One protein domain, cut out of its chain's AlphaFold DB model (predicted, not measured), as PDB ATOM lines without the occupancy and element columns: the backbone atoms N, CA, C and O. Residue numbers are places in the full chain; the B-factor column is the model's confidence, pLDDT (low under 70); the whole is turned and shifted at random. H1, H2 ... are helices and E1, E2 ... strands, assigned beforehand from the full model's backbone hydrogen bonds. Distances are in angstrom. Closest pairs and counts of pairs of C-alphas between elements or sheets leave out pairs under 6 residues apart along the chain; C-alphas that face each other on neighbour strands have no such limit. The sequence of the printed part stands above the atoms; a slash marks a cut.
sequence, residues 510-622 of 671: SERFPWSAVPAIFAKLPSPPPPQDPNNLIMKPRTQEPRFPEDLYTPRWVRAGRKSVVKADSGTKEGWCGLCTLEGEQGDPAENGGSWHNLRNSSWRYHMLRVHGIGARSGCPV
ATOM      1  N   SER A 510     -21.147  58.457  68.324       45.97
ATOM      2  CA  SER A 510     -20.562  58.633  66.990       45.97
ATOM      3  C   SER A 510     -19.305  57.802  66.690       45.97
ATOM      4  O   SER A 510     -19.010  57.567  65.522       45.97
ATOM      5  N   GLU A 511     -18.547  57.377  67.705       49.47
ATOM      6  CA  GLU A 511     -17.338  56.551  67.550       49.47
ATOM      7  C   GLU A 511     -17.663  55.053  67.493       49.47
ATOM      8  O   GLU A 511     -16.997  54.304  66.781       49.47
ATOM      9  N   ARG A 512     -18.695  54.600  68.223       51.03
ATOM     10  CA  ARG A 512     -19.159  53.197  68.186       51.03
ATOM     11  C   ARG A 512     -20.091  52.919  67.016       51.03
ATOM     12  O   ARG A 512     -20.029  51.843  66.432       51.03
ATOM     13  N   PHE A 513     -20.947  53.880  66.687       54.94
ATOM     14  CA  PHE A 513     -21.838  53.814  65.540       54.94
ATOM     15  C   PHE A 513     -21.659  55.083  64.711       54.94
ATOM     16  O   PHE A 513     -22.180  56.134  65.084       54.94
ATOM     17  N   PRO A 514     -20.951  55.006  63.570       56.69
ATOM     18  CA  PRO A 514     -20.710  56.153  62.705       56.69
ATOM     19  C   PRO A 514     -21.953  56.487  61.859       56.69
ATOM     20  O   PRO A 514     -21.868  56.670  60.644       56.69
ATOM     21  N   TRP A 515     -23.125  56.593  62.499       61.12
ATOM     22  CA  TRP A 515     -24.367  57.073  61.886       61.12
ATOM     23  C   TRP A 515     -24.214  58.493  61.307       61.12
ATOM     24  O   TRP A 515     -24.873  58.833  60.330       61.12
ATOM     25  N   SER A 516     -23.274  59.284  61.831       55.34
ATOM     26  CA  SER A 516     -22.893  60.593  61.292       55.34
ATOM     27  C   SER A 516     -21.872  60.527  60.146       55.34
ATOM     28  O   SER A 516     -21.801  61.460  59.348       55.34
ATOM     29  N   ALA A 517     -21.106  59.435  60.006       55.97
ATOM     30  CA  ALA A 517     -20.198  59.219  58.870       55.97
ATOM     31  C   ALA A 517     -20.841  58.415  57.725       55.97
ATOM     32  O   ALA A 517     -20.249  58.296  56.655       55.97
ATOM     33  N   VAL A 518     -22.070  57.926  57.913       59.62
ATOM     34  CA  VAL A 518     -22.944  57.360  56.871       59.62
ATOM     35  C   VAL A 518     -22.884  58.154  55.553       59.62
ATOM     36  O   VAL A 518     -22.586  57.533  54.532       59.62
ATOM     37  N   PRO A 519     -23.024  59.497  55.514       57.38
ATOM     38  CA  PRO A 519     -22.924  60.248  54.260       57.38
ATOM     39  C   PRO A 519     -21.537  60.149  53.605       57.38
ATOM     40  O   PRO A 519     -21.441  60.048  52.386       57.38
ATOM     41  N   ALA A 520     -20.456  60.108  54.393       59.41
ATOM     42  CA  ALA A 520     -19.086  59.970  53.889       59.41
ATOM     43  C   ALA A 520     -18.771  58.543  53.395       59.41
ATOM     44  O   ALA A 520     -18.013  58.373  52.438       59.41
ATOM     45  N   ILE A 521     -19.381  57.525  54.011       59.44
ATOM     46  CA  ILE A 521     -19.322  56.130  53.555       59.44
ATOM     47  C   ILE A 521     -20.070  55.986  52.221       59.44
ATOM     48  O   ILE A 521     -19.548  55.358  51.307       59.44
ATOM     49  N   PHE A 522     -21.240  56.616  52.066       60.31
ATOM     50  CA  PHE A 522     -22.031  56.550  50.829       60.31
ATOM     51  C   PHE A 522     -21.541  57.475  49.703       60.31
ATOM     52  O   PHE A 522     -21.763  57.169  48.532       60.31
ATOM     53  N   ALA A 523     -20.824  58.559  50.021       56.69
ATOM     54  CA  ALA A 523     -20.138  59.392  49.029       56.69
ATOM     55  C   ALA A 523     -19.053  58.609  48.262       56.69
ATOM     56  O   ALA A 523     -18.805  58.869  47.082       56.69
ATOM     57  N   LYS A 524     -18.447  57.595  48.897       60.75
ATOM     58  CA  LYS A 524     -17.695  56.556  48.188       60.75
ATOM     59  C   LYS A 524     -18.695  55.593  47.549       60.75
ATOM     60  O   LYS A 524     -19.167  54.657  48.188       60.75
ATOM     61  N   LEU A 525     -19.017  55.847  46.275       59.47
ATOM     62  CA  LEU A 525     -19.881  54.982  45.465       59.47
ATOM     63  C   LEU A 525     -19.510  53.501  45.663       59.47
ATOM     64  O   LEU A 525     -18.318  53.181  45.614       59.47
ATOM     65  N   PRO A 526     -20.496  52.595  45.839       64.50
ATOM     66  CA  PRO A 526     -20.223  51.193  46.119       64.50
ATOM     67  C   PRO A 526     -19.324  50.610  45.032       64.50
ATOM     68  O   PRO A 526     -19.617  50.742  43.835       64.50
ATOM     69  N   SER A 527     -18.242  49.976  45.485       75.56
ATOM     70  CA  SER A 527     -17.218  49.336  44.661       75.56
ATOM     71  C   SER A 527     -17.846  48.550  43.501       75.56
ATOM     72  O   SER A 527     -18.867  47.871  43.689       75.56
ATOM     73  N   PRO A 528     -17.270  48.599  42.282       86.00
ATOM     74  CA  PRO A 528     -17.617  47.598  41.287       86.00
ATOM     75  C   PRO A 528     -17.320  46.210  41.876       86.00
ATOM     76  O   PRO A 528     -16.308  46.055  42.563       86.00
ATOM     77  N   PRO A 529     -18.176  45.200  41.646       89.06
ATOM     78  CA  PRO A 529     -17.850  43.842  42.049       89.06
ATOM     79  C   PRO A 529     -16.517  43.432  41.413       89.06
ATOM     80  O   PRO A 529     -16.272  43.808  40.259       89.06
ATOM     81  N   PRO A 530     -15.672  42.665  42.126       86.50
ATOM     82  CA  PRO A 530     -14.361  42.281  41.625       86.50
ATOM     83  C   PRO A 530     -14.489  41.576  40.265       86.50
ATOM     84  O   PRO A 530     -15.500  40.895  40.027       86.50
ATOM     85  N   PRO A 531     -13.499  41.731  39.359       81.38
ATOM     86  CA  PRO A 531     -13.511  41.096  38.047       81.38
ATOM     87  C   PRO A 531     -13.845  39.608  38.165       81.38
ATOM     88  O   PRO A 531     -13.148  38.847  38.832       81.38
ATOM     89  N   GLN A 532     -14.963  39.206  37.562       71.75
ATOM     90  CA  GLN A 532     -15.491  37.858  37.733       71.75
ATOM     91  C   GLN A 532     -14.514  36.825  37.166       71.75
ATOM     92  O   GLN A 532     -14.096  36.956  36.016       71.75
ATOM     93  N   ASP A 533     -14.235  35.781  37.955       62.00
ATOM     94  CA  ASP A 533     -13.486  34.595  37.530       62.00
ATOM     95  C   ASP A 533     -13.937  34.162  36.117       62.00
ATOM     96  O   ASP A 533     -15.125  33.855  35.928       62.00
ATOM     97  N   PRO A 534     -13.027  34.139  35.118       68.88
ATOM     98  CA  PRO A 534     -13.370  33.833  33.732       68.88
ATOM     99  C   PRO A 534     -13.977  32.439  33.548       68.88
ATOM    100  O   PRO A 534     -14.618  32.198  32.527       68.88
ATOM    101  N   ASN A 535     -13.845  31.535  34.523       61.59
ATOM    102  CA  ASN A 535     -14.480  30.220  34.496       61.59
ATOM    103  C   ASN A 535     -15.997  30.281  34.782       61.59
ATOM    104  O   ASN A 535     -16.750  29.421  34.321       61.59
ATOM    105  N   ASN A 536     -16.498  31.307  35.484       64.88
ATOM    106  CA  ASN A 536     -17.892  31.385  35.947       64.88
ATOM    107  C   ASN A 536     -18.797  32.247  35.032       64.88
ATOM    108  O   ASN A 536     -19.517  33.151  35.463       64.88
ATOM    109  N   LEU A 537     -18.776  31.948  33.727       66.62
ATOM    110  CA  LEU A 537     -19.394  32.728  32.631       66.62
ATOM    111  C   LEU A 537     -20.937  32.875  32.662       66.62
ATOM    112  O   LEU A 537     -21.524  33.537  31.789       66.62
ATOM    113  N   ILE A 538     -21.610  32.230  33.619       73.38
ATOM    114  CA  ILE A 538     -23.074  32.103  33.683       73.38
ATOM    115  C   ILE A 538     -23.733  33.364  34.260       73.38
ATOM    116  O   ILE A 538     -24.822  33.734  33.813       73.38
ATOM    117  N   MET A 539     -23.081  34.042  35.214       82.69
ATOM    118  CA  MET A 539     -23.672  35.125  36.014       82.69
ATOM    119  C   MET A 539     -22.927  36.458  35.847       82.69
ATOM    120  O   MET A 539     -22.430  37.011  36.828       82.69
ATOM    121  N   LYS A 540     -22.843  36.984  34.619       88.38
ATOM    122  CA  LYS A 540     -22.174  38.274  34.365       88.38
ATOM    123  C   LYS A 540     -22.838  39.424  35.146       88.38
ATOM    124  O   LYS A 540     -24.062  39.575  35.041       88.38
ATOM    125  N   PRO A 541     -22.072  40.253  35.882       92.75
ATOM    126  CA  PRO A 541     -22.560  41.520  36.409       92.75
ATOM    127  C   PRO A 541     -23.021  42.452  35.285       92.75
ATOM    128  O   PRO A 541     -22.411  42.525  34.220       92.75
ATOM    129  N   ARG A 542     -24.087  43.199  35.557       92.44
ATOM    130  CA  ARG A 542     -24.535  44.365  34.797       92.44
ATOM    131  C   ARG A 542     -24.855  45.494  35.766       92.44
ATOM    132  O   ARG A 542     -25.325  45.239  36.876       92.44
ATOM    133  N   THR A 543     -24.656  46.730  35.337       94.38
ATOM    134  CA  THR A 543     -25.137  47.891  36.083       94.38
ATOM    135  C   THR A 543     -26.671  47.890  36.105       94.38
ATOM    136  O   THR A 543     -27.318  47.474  35.136       94.38
ATOM    137  N   GLN A 544     -27.266  48.338  37.207       94.50
ATOM    138  CA  GLN A 544     -28.672  48.720  37.288       94.50
ATOM    139  C   GLN A 544     -28.735  50.174  37.762       94.50
ATOM    140  O   GLN A 544     -27.996  50.566  38.665       94.50
ATOM    141  N   GLU A 545     -29.599  50.966  37.142       94.38
ATOM    142  CA  GLU A 545     -29.839  52.349  37.548       94.38
ATOM    143  C   GLU A 545     -30.558  52.388  38.915       94.38
ATOM    144  O   GLU A 545     -31.410  51.521  39.174       94.38
ATOM    145  N   PRO A 546     -30.199  53.325  39.818       94.50
ATOM    146  CA  PRO A 546     -30.939  53.571  41.056       94.50
ATOM    147  C   PRO A 546     -32.343  54.137  40.762       94.50
ATOM    148  O   PRO A 546     -32.572  54.698  39.696       94.50
ATOM    149  N   ARG A 547     -33.307  54.010  41.690       95.00
ATOM    150  CA  ARG A 547     -34.688  54.511  41.462       95.00
ATOM    151  C   ARG A 547     -34.783  56.041  41.439       95.00
ATOM    152  O   ARG A 547     -35.733  56.579  40.882       95.00
ATOM    153  N   PHE A 548     -33.842  56.705  42.100       94.50
ATOM    154  CA  PHE A 548     -33.644  58.150  42.203       94.50
ATOM    155  C   PHE A 548     -32.177  58.383  42.651       94.50
ATOM    156  O   PHE A 548     -31.536  57.410  43.064       94.50
ATOM    157  N   PRO A 549     -31.605  59.599  42.560       91.25
ATOM    158  CA  PRO A 549     -30.157  59.809  42.696       91.25
ATOM    159  C   PRO A 549     -29.512  59.252  43.979       91.25
ATOM    160  O   PRO A 549     -28.456  58.626  43.894       91.25
ATOM    161  N   GLU A 550     -30.151  59.403  45.142       90.88
ATOM    162  CA  GLU A 550     -29.643  58.953  46.448       90.88
ATOM    163  C   GLU A 550     -30.147  57.553  46.874       90.88
ATOM    164  O   GLU A 550     -30.118  57.207  48.057       90.88
ATOM    165  N   ASP A 551     -30.635  56.718  45.949       94.81
ATOM    166  CA  ASP A 551     -31.219  55.406  46.277       94.81
ATOM    167  C   ASP A 551     -30.173  54.330  46.623       94.81
ATOM    168  O   ASP A 551     -29.871  53.435  45.827       94.81
ATOM    169  N   LEU A 552     -29.677  54.367  47.858       94.12
ATOM    170  CA  LEU A 552     -28.708  53.402  48.389       94.12
ATOM    171  C   LEU A 552     -29.252  51.964  48.466       94.12
ATOM    172  O   LEU A 552     -28.475  51.017  48.575       94.12
ATOM    173  N   TYR A 553     -30.577  51.769  48.434       96.25
ATOM    174  CA  TYR A 553     -31.189  50.439  48.526       96.25
ATOM    175  C   TYR A 553     -31.131  49.652  47.212       96.25
ATOM    176  O   TYR A 553     -31.164  48.416  47.239       96.25
ATOM    177  N   THR A 554     -31.090  50.321  46.057       96.19
ATOM    178  CA  THR A 554     -31.046  49.617  44.771       96.19
ATOM    179  C   THR A 554     -29.627  49.125  44.480       96.19
ATOM    180  O   THR A 554     -28.698  49.930  44.437       96.19
ATOM    181  N   PRO A 555     -29.420  47.817  44.228       95.56
ATOM    182  CA  PRO A 555     -28.098  47.297  43.901       95.56
ATOM    183  C   PRO A 555     -27.621  47.870  42.562       95.56
ATOM    184  O   PRO A 555     -28.087  47.445  41.502       95.56
ATOM    185  N   ARG A 556     -26.651  48.793  42.610       94.81
ATOM    186  CA  ARG A 556     -26.020  49.397  41.419       94.81
ATOM    187  C   ARG A 556     -25.408  48.353  40.482       94.81
ATOM    188  O   ARG A 556     -25.334  48.587  39.280       94.81
ATOM    189  N   TRP A 557     -25.027  47.188  41.009       94.88
ATOM    190  CA  TRP A 557     -24.609  46.031  40.221       94.88
ATOM    191  C   TRP A 557     -25.485  44.820  40.518       94.88
ATOM    192  O   TRP A 557     -25.704  44.434  41.666       94.88
ATOM    193  N   VAL A 558     -25.966  44.194  39.450       94.75
ATOM    194  CA  VAL A 558     -26.855  43.037  39.472       94.75
ATOM    195  C   VAL A 558     -26.270  41.961  38.577       94.75
ATOM    196  O   VAL A 558     -25.920  42.235  37.434       94.75
ATOM    197  N   ARG A 559     -26.267  40.713  39.033       92.81
ATOM    198  CA  ARG A 559     -26.073  39.553  38.159       92.81
ATOM    199  C   ARG A 559     -27.334  38.702  38.134       92.81
ATOM    200  O   ARG A 559     -28.154  38.733  39.049       92.81
ATOM    201  N   ALA A 560     -27.513  37.964  37.052       90.12
ATOM    202  CA  ALA A 560     -28.543  36.946  36.951       90.12
ATOM    203  C   ALA A 560     -27.950  35.758  36.207       90.12
ATOM    204  O   ALA A 560     -27.342  35.944  35.151       90.12
ATOM    205  N   GLY A 561     -28.133  34.551  36.739       82.38
ATOM    206  CA  GLY A 561     -27.836  33.351  35.968       82.38
ATOM    207  C   GLY A 561     -28.686  33.345  34.704       82.38
ATOM    208  O   GLY A 561     -29.913  33.456  34.780       82.38
ATOM    209  N   ARG A 562     -28.046  33.231  33.531       70.56
ATOM    210  CA  ARG A 562     -28.789  32.939  32.296       70.56
ATOM    211  C   ARG A 562     -29.599  31.669  32.547       70.56
ATOM    212  O   ARG A 562     -29.050  30.712  33.088       70.56
ATOM    213  N   LYS A 563     -30.885  31.661  32.172       63.97
ATOM    214  CA  LYS A 563     -31.731  30.464  32.300       63.97
ATOM    215  C   LYS A 563     -30.994  29.292  31.654       63.97
ATOM    216  O   LYS A 563     -30.735  29.339  30.451       63.97
ATOM    217  N   SER A 564     -30.652  28.277  32.446       56.62
ATOM    218  CA  SER A 564     -30.115  27.034  31.905       56.62
ATOM    219  C   SER A 564     -31.119  26.497  30.889       56.62
ATOM    220  O   SER A 564     -32.304  26.359  31.198       56.62
ATOM    221  N   VAL A 565     -30.651  26.208  29.671       63.47
ATOM    222  CA  VAL A 565     -31.479  25.554  28.642       63.47
ATOM    223  C   VAL A 565     -31.954  24.191  29.163       63.47
ATOM    224  O   VAL A 565     -33.077  23.768  28.893       63.47
ATOM    225  N   VAL A 566     -31.141  23.554  30.011       61.22
ATOM    226  CA  VAL A 566     -31.549  22.408  30.821       61.22
ATOM    227  C   VAL A 566     -32.327  22.901  32.046       61.22
ATOM    228  O   VAL A 566     -31.748  23.248  33.072       61.22
ATOM    229  N   LYS A 567     -33.657  22.868  31.909       56.38
ATOM    230  CA  LYS A 567     -34.653  22.734  32.985       56.38
ATOM    231  C   LYS A 567     -34.668  23.823  34.074       56.38
ATOM    232  O   LYS A 567     -34.292  23.579  35.208       56.38
ATOM    233  N   ALA A 568     -35.297  24.950  33.733       54.75
ATOM    234  CA  ALA A 568     -36.261  25.701  34.560       54.75
ATOM    235  C   ALA A 568     -35.886  26.219  35.969       54.75
ATOM    236  O   ALA A 568     -36.686  26.975  36.526       54.75
ATOM    237  N   ASP A 569     -34.707  25.923  36.519       56.66
ATOM    238  CA  ASP A 569     -34.233  26.513  37.769       56.66
ATOM    239  C   ASP A 569     -34.103  28.025  37.584       56.66
ATOM    240  O   ASP A 569     -33.242  28.551  36.874       56.66
ATOM    241  N   SER A 570     -35.072  28.726  38.168       56.84
ATOM    242  CA  SER A 570     -35.325  30.150  37.996       56.84
ATOM    243  C   SER A 570     -34.095  30.959  38.405       56.84
ATOM    244  O   SER A 570     -33.883  31.178  39.599       56.84
ATOM    245  N   GLY A 571     -33.305  31.366  37.405       63.62
ATOM    246  CA  GLY A 571     -31.966  31.925  37.582       63.62
ATOM    247  C   GLY A 571     -31.913  32.978  38.683       63.62
ATOM    248  O   GLY A 571     -32.665  33.957  38.651       63.62
ATOM    249  N   THR A 572     -31.042  32.762  39.670       85.00
ATOM    250  CA  THR A 572     -30.932  33.641  40.831       85.00
ATOM    251  C   THR A 572     -30.513  35.036  40.373       85.00
ATOM    252  O   THR A 572     -29.418  35.245  39.848       85.00
ATOM    253  N   LYS A 573     -31.424  36.007  40.528       92.06
ATOM    254  CA  LYS A 573     -31.086  37.429  40.438       92.06
ATOM    255  C   LYS A 573     -30.414  37.801  41.757       92.06
ATOM    256  O   LYS A 573     -30.997  37.601  42.823       92.06
ATOM    257  N   GLU A 574     -29.213  38.344  41.679       93.94
ATOM    258  CA  GLU A 574     -28.391  38.719  42.828       93.94
ATOM    259  C   GLU A 574     -27.944  40.174  42.690       93.94
ATOM    260  O   GLU A 574     -27.671  40.644  41.584       93.94
ATOM    261  N   GLY A 575     -27.922  40.892  43.810       95.25
ATOM    262  CA  GLY A 575     -27.431  42.264  43.912       95.25
ATOM    263  C   GLY A 575     -26.099  42.296  44.650       95.25
ATOM    264  O   GLY A 575     -25.907  41.532  45.596       95.25
ATOM    265  N   TRP A 576     -25.186  43.156  44.211       95.00
ATOM    266  CA  TRP A 576     -23.913  43.409  44.883       95.00
ATOM    267  C   TRP A 576     -24.077  44.495  45.941       95.00
ATOM    268  O   TRP A 576     -24.514  45.606  45.633       95.00
ATOM    269  N   CYS A 577     -23.699  44.182  47.176       94.62
ATOM    270  CA  CYS A 577     -23.582  45.143  48.255       94.62
ATOM    271  C   CYS A 577     -22.113  45.551  48.401       94.62
ATOM    272  O   CYS A 577     -21.350  44.905  49.119       94.62
ATOM    273  N   GLY A 578     -21.728  46.639  47.730       91.19
ATOM    274  CA  GLY A 578     -20.420  47.290  47.897       91.19
ATOM    275  C   GLY A 578     -20.303  48.131  49.177       91.19
ATOM    276  O   GLY A 578     -19.382  48.927  49.292       91.19
ATOM    277  N   LEU A 579     -21.258  47.993  50.109       89.19
ATOM    278  CA  LEU A 579     -21.242  48.614  51.441       89.19
ATOM    279  C   LEU A 579     -20.677  47.670  52.511       89.19
ATOM    280  O   LEU A 579     -20.366  48.100  53.618       89.19
ATOM    281  N   CYS A 580     -20.567  46.376  52.199       89.62
ATOM    282  CA  CYS A 580     -19.874  45.413  53.043       89.62
ATOM    283  C   CYS A 580     -18.363  45.593  52.904       89.62
ATOM    284  O   CYS A 580     -17.738  44.974  52.044       89.62
ATOM    285  N   THR A 581     -17.765  46.380  53.790       79.69
ATOM    286  CA  THR A 581     -16.381  46.126  54.191       79.69
ATOM    287  C   THR A 581     -16.299  44.721  54.786       79.69
ATOM    288  O   THR A 581     -17.107  44.362  55.644       79.69
ATOM    289  N   LEU A 582     -15.338  43.909  54.343       61.66
ATOM    290  CA  LEU A 582     -14.977  42.709  55.093       61.66
ATOM    291  C   LEU A 582     -14.175  43.165  56.312       61.66
ATOM    292  O   LEU A 582     -13.002  43.500  56.195       61.66
ATOM    293  N   GLU A 583     -14.804  43.182  57.484       56.44
ATOM    294  CA  GLU A 583     -14.174  43.555  58.764       56.44
ATOM    295  C   GLU A 583     -13.237  42.450  59.311       56.44
ATOM    296  O   GLU A 583     -13.047  42.308  60.516       56.44
ATOM    297  N   GLY A 584     -12.668  41.633  58.418       49.50
ATOM    298  CA  GLY A 584     -11.788  40.513  58.731       49.50
ATOM    299  C   GLY A 584     -10.369  40.745  58.215       49.50
ATOM    300  O   GLY A 584     -10.162  40.846  57.013       49.50
ATOM    301  N   GLU A 585      -9.415  40.766  59.148       44.81
ATOM    302  CA  GLU A 585      -7.977  40.521  58.939       44.81
ATOM    303  C   GLU A 585      -7.258  41.331  57.839       44.81
ATOM    304  O   GLU A 585      -6.967  40.804  56.773       44.81
ATOM    305  N   GLN A 586      -6.852  42.565  58.175       56.38
ATOM    306  CA  GLN A 586      -5.574  43.228  57.800       56.38
ATOM    307  C   GLN A 586      -5.073  43.254  56.331       56.38
ATOM    308  O   GLN A 586      -3.995  43.792  56.089       56.38
ATOM    309  N   GLY A 587      -5.828  42.754  55.355       54.47
ATOM    310  CA  GLY A 587      -5.598  42.963  53.926       54.47
ATOM    311  C   GLY A 587      -6.169  44.297  53.443       54.47
ATOM    312  O   GLY A 587      -7.000  44.914  54.114       54.47
ATOM    313  N   ASP A 588      -5.735  44.749  52.265       56.72
ATOM    314  CA  ASP A 588      -6.138  46.046  51.723       56.72
ATOM    315  C   ASP A 588      -7.663  46.138  51.497       56.72
ATOM    316  O   ASP A 588      -8.220  45.366  50.705       56.72
ATOM    317  N   PRO A 589      -8.364  47.127  52.099       55.25
ATOM    318  CA  PRO A 589      -9.816  47.294  51.953       55.25
ATOM    319  C   PRO A 589     -10.308  47.483  50.508       55.25
ATOM    320  O   PRO A 589     -11.508  47.405  50.247       55.25
ATOM    321  N   ALA A 590      -9.390  47.754  49.575       56.06
ATOM    322  CA  ALA A 590      -9.667  47.917  48.156       56.06
ATOM    323  C   ALA A 590      -9.953  46.595  47.418       56.06
ATOM    324  O   ALA A 590     -10.678  46.623  46.425       56.06
ATOM    325  N   GLU A 591      -9.405  45.454  47.858       60.31
ATOM    326  CA  GLU A 591      -9.414  44.234  47.033       60.31
ATOM    327  C   GLU A 591     -10.691  43.388  47.194       60.31
ATOM    328  O   GLU A 591     -11.193  42.835  46.217       60.31
ATOM    329  N   ASN A 592     -11.264  43.321  48.403       59.97
ATOM    330  CA  ASN A 592     -12.376  42.408  48.721       59.97
ATOM    331  C   ASN A 592     -13.621  43.089  49.334       59.97
ATOM    332  O   ASN A 592     -14.449  42.438  49.968       59.97
ATOM    333  N   GLY A 593     -13.789  44.402  49.143       78.81
ATOM    334  CA  GLY A 593     -14.942  45.152  49.656       78.81
ATOM    335  C   GLY A 593     -16.259  44.866  48.919       78.81
ATOM    336  O   GLY A 593     -16.611  45.598  47.993       78.81
ATOM    337  N   GLY A 594     -17.007  43.844  49.344       89.31
ATOM    338  CA  GLY A 594     -18.441  43.693  49.057       89.31
ATOM    339  C   GLY A 594     -18.962  42.250  49.052       89.31
ATOM    340  O   GLY A 594     -18.209  41.289  49.198       89.31
ATOM    341  N   SER A 595     -20.280  42.068  48.890       91.56
ATOM    342  CA  SER A 595     -20.905  40.729  48.859       91.56
ATOM    343  C   SER A 595     -22.146  40.622  47.955       91.56
ATOM    344  O   SER A 595     -22.896  41.579  47.772       91.56
ATOM    345  N   TRP A 596     -22.382  39.440  47.366       93.06
ATOM    346  CA  TRP A 596     -23.551  39.156  46.513       93.06
ATOM    347  C   TRP A 596     -24.710  38.560  47.325       93.06
ATOM    348  O   TRP A 596     -24.549  37.508  47.940       93.06
ATOM    349  N   HIS A 597     -25.898  39.173  47.260       94.19
ATOM    350  CA  HIS A 597     -27.101  38.719  47.980       94.19
ATOM    351  C   HIS A 597     -28.266  38.410  47.043       94.19
ATOM    352  O   HIS A 597     -28.468  39.069  46.021       94.19
ATOM    353  N   ASN A 598     -29.084  37.425  47.416       94.12
ATOM    354  CA  ASN A 598     -30.192  36.952  46.593       94.12
ATOM    355  C   ASN A 598     -31.386  37.927  46.646       94.12
ATOM    356  O   ASN A 598     -31.937  38.212  47.714       94.12
ATOM    357  N   LEU A 599     -31.816  38.416  45.477       93.81
ATOM    358  CA  LEU A 599     -32.911  39.385  45.353       93.81
ATOM    359  C   LEU A 599     -34.303  38.739  45.403       93.81
ATOM    360  O   LEU A 599     -35.266  39.426  45.732       93.81
ATOM    361  N   ARG A 600     -34.431  37.439  45.098       89.25
ATOM    362  CA  ARG A 600     -35.724  36.732  45.122       89.25
ATOM    363  C   ARG A 600     -36.142  36.376  46.543       89.25
ATOM    364  O   ARG A 600     -37.273  36.643  46.931       89.25
ATOM    365  N   ASN A 601     -35.229  35.816  47.331       87.44
ATOM    366  CA  ASN A 601     -35.529  35.282  48.664       87.44
ATOM    367  C   ASN A 601     -35.577  36.379  49.748       87.44
ATOM    368  O   ASN A 601     -35.399  36.098  50.929       87.44
ATOM    369  N   SER A 602     -35.752  37.650  49.364       89.81
ATOM    370  CA  SER A 602     -35.650  38.841  50.228       89.81
ATOM    371  C   SER A 602     -34.338  38.987  51.023       89.81
ATOM    372  O   SER A 602     -34.232  39.881  51.857       89.81
ATOM    373  N   SER A 603     -33.308  38.183  50.721       94.62
ATOM    374  CA  SER A 603     -31.990  38.240  51.370       94.62
ATOM    375  C   SER A 603     -31.356  39.622  51.199       94.62
ATOM    376  O   SER A 603     -30.954  40.208  52.197       94.62
ATOM    377  N   TRP A 604     -31.415  40.210  49.995       95.56
ATOM    378  CA  TRP A 604     -31.049  41.616  49.769       95.56
ATOM    379  C   TRP A 604     -31.788  42.586  50.711       95.56
ATOM    380  O   TRP A 604     -31.167  43.433  51.345       95.56
ATOM    381  N   ARG A 605     -33.116  42.442  50.852       96.06
ATOM    382  CA  ARG A 605     -33.943  43.332  51.686       96.06
ATOM    383  C   ARG A 605     -33.544  43.261  53.159       96.06
ATOM    384  O   ARG A 605     -33.418  44.301  53.798       96.06
ATOM    385  N   TYR A 606     -33.375  42.053  53.693       96.12
ATOM    386  CA  TYR A 606     -32.969  41.870  55.085       96.12
ATOM    387  C   TYR A 606     -31.524  42.292  55.322       96.12
ATOM    388  O   TYR A 606     -31.248  42.888  56.355       96.12
ATOM    389  N   HIS A 607     -30.624  42.037  54.374       95.38
ATOM    390  CA  HIS A 607     -29.232  42.454  54.459       95.38
ATOM    391  C   HIS A 607     -29.105  43.984  54.541       95.38
ATOM    392  O   HIS A 607     -28.591  44.500  55.533       95.38
ATOM    393  N   MET A 608     -29.667  44.707  53.566       95.75
ATOM    394  CA  MET A 608     -29.623  46.175  53.528       95.75
ATOM    395  C   MET A 608     -30.249  46.810  54.773       95.75
ATOM    396  O   MET A 608     -29.692  47.758  55.318       95.75
ATOM    397  N   LEU A 609     -31.363  46.255  55.266       95.19
ATOM    398  CA  LEU A 609     -32.035  46.761  56.461       95.19
ATOM    399  C   LEU A 609     -31.270  46.458  57.758       95.19
ATOM    400  O   LEU A 609     -31.158  47.330  58.608       95.19
ATOM    401  N   ARG A 610     -30.788  45.225  57.951       94.19
ATOM    402  CA  ARG A 610     -30.237  44.778  59.244       94.19
ATOM    403  C   ARG A 610     -28.760  45.114  59.425       94.19
ATOM    404  O   ARG A 610     -28.351  45.390  60.546       94.19
ATOM    405  N   VAL A 611     -27.978  45.105  58.344       92.88
ATOM    406  CA  VAL A 611     -26.541  45.425  58.384       92.88
ATOM    407  C   VAL A 611     -26.320  46.925  58.198       92.88
ATOM    408  O   VAL A 611     -25.686  47.558  59.032       92.88
ATOM    409  N   HIS A 612     -26.895  47.510  57.143       92.50
ATOM    410  CA  HIS A 612     -26.621  48.899  56.748       92.50
ATOM    411  C   HIS A 612     -27.701  49.906  57.175       92.50
ATOM    412  O   HIS A 612     -27.569  51.094  56.899       92.50
ATOM    413  N   GLY A 613     -28.785  49.458  57.818       94.56
ATOM    414  CA  GLY A 613     -29.887  50.333  58.229       94.56
ATOM    415  C   GLY A 613     -30.676  50.950  57.071       94.56
ATOM    416  O   GLY A 613     -31.393  51.919  57.279       94.56
ATOM    417  N   ILE A 614     -30.562  50.444  55.840       95.62
ATOM    418  CA  ILE A 614     -31.153  51.075  54.652       95.62
ATOM    419  C   ILE A 614     -32.590  50.587  54.420       95.62
ATOM    420  O   ILE A 614     -32.861  49.396  54.230       95.62
ATOM    421  N   GLY A 615     -33.534  51.530  54.398       95.81
ATOM    422  CA  GLY A 615     -34.961  51.243  54.265       95.81
ATOM    423  C   GLY A 615     -35.400  51.015  52.815       95.81
ATOM    424  O   GLY A 615     -35.336  51.919  51.988       95.81
ATOM    425  N   ALA A 616     -35.973  49.845  52.514       95.75
ATOM    426  CA  ALA A 616     -36.409  49.480  51.156       95.75
ATOM    427  C   ALA A 616     -37.362  50.491  50.475       95.75
ATOM    428  O   ALA A 616     -37.320  50.655  49.251       95.75
ATOM    429  N   ARG A 617     -38.215  51.179  51.253       94.56
ATOM    430  CA  ARG A 617     -39.130  52.223  50.752       94.56
ATOM    431  C   ARG A 617     -38.468  53.600  50.632       94.56
ATOM    432  O   ARG A 617     -38.831  54.324  49.719       94.56
ATOM    433  N   SER A 618     -37.540  53.965  51.521       94.69
ATOM    434  CA  SER A 618     -36.828  55.251  51.433       94.69
ATOM    435  C   SER A 618     -35.722  55.247  50.395       94.69
ATOM    436  O   SER A 618     -35.470  56.299  49.844       94.69
ATOM    437  N   GLY A 619     -35.004  54.136  50.207       94.94
ATOM    438  CA  GLY A 619     -33.676  54.147  49.581       94.94
ATOM    439  C   GLY A 619     -32.588  54.716  50.502       94.94
ATOM    440  O   GLY A 619     -31.498  54.163  50.558       94.94
ATOM    441  N   CYS A 620     -32.923  55.734  51.296       94.12
ATOM    442  CA  CYS A 620     -32.076  56.344  52.320       94.12
ATOM    443  C   CYS A 620     -31.899  55.467  53.588       94.12
ATOM    444  O   CYS A 620     -32.735  54.580  53.850       94.12
ATOM    445  N   PRO A 621     -30.869  55.755  54.415       94.06
ATOM    446  CA  PRO A 621     -30.639  55.124  55.718       94.06
ATOM    447  C   PRO A 621     -31.747  55.421  56.741       94.06
ATOM    448  O   PRO A 621     -32.528  56.364  56.601       94.06
ATOM    449  N   VAL A 622     -31.800  54.610  57.795       93.94
ATOM    450  CA  VAL A 622     -32.599  54.846  59.002       93.94
ATOM    451  C   VAL A 622     -32.029  56.020  59.793       93.94
ATOM    452  O   VAL A 622     -30.818  56.139  59.960       93.94
TER     453      VAL A 622
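This is residues 510 to 622 of the 671 residues of an uncharacterized protein of Ceraceosorus guamensis (UniProt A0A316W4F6). What is the shape? There is little regular structure: a small twisted sheet of four strands stands among long loops, with H2 over its edge strand E4 and H1 away from it. What builds it? The printed part has 113 residues with two helices and four strands, in the order H1, E1, E2, E3, E4, H2; the class is mixed, with only 30 residues in named elements. The sheet E1 - E2 - E3 - E4 is a meander, each strand the antiparallel neighbour of the one before. How large is it? It is compact, with a radius of gyration of the C-alphas of 15.2 A, spanning 52 by 35 by 22 A.

Where are the strands? E1 is residues 541 to 543, E2 557 to 560, E3 573 to 577, 13.3 A long, and E4 595 to 598. Where are the helices? H1, residues 518 to 523, begins at C-alpha (-22.944, 57.360, 56.871); H2, residues 603 to 610, ends at C-alpha (-30.237, 44.778, 59.244).

Which atoms pair? Within hydrogen-bond range are N 542 and O 558, 2.8 A, N 559 and O 574, 2.9 A, and N 577 and O 595, 2.8 A; so is every O i to N i+4 pair in H1 and H2. Where is H2? It is on the sheet, over E4, its closest C-alphas to E4 being Trp 604 and His 597, 5.2 A.

Which links are long? Those from H1 through E4 are; the printed part has no cut. Where is confidence low? Residues 510 to 526, 533 to 537, 563 to 571 and 582 to 592 are under 70.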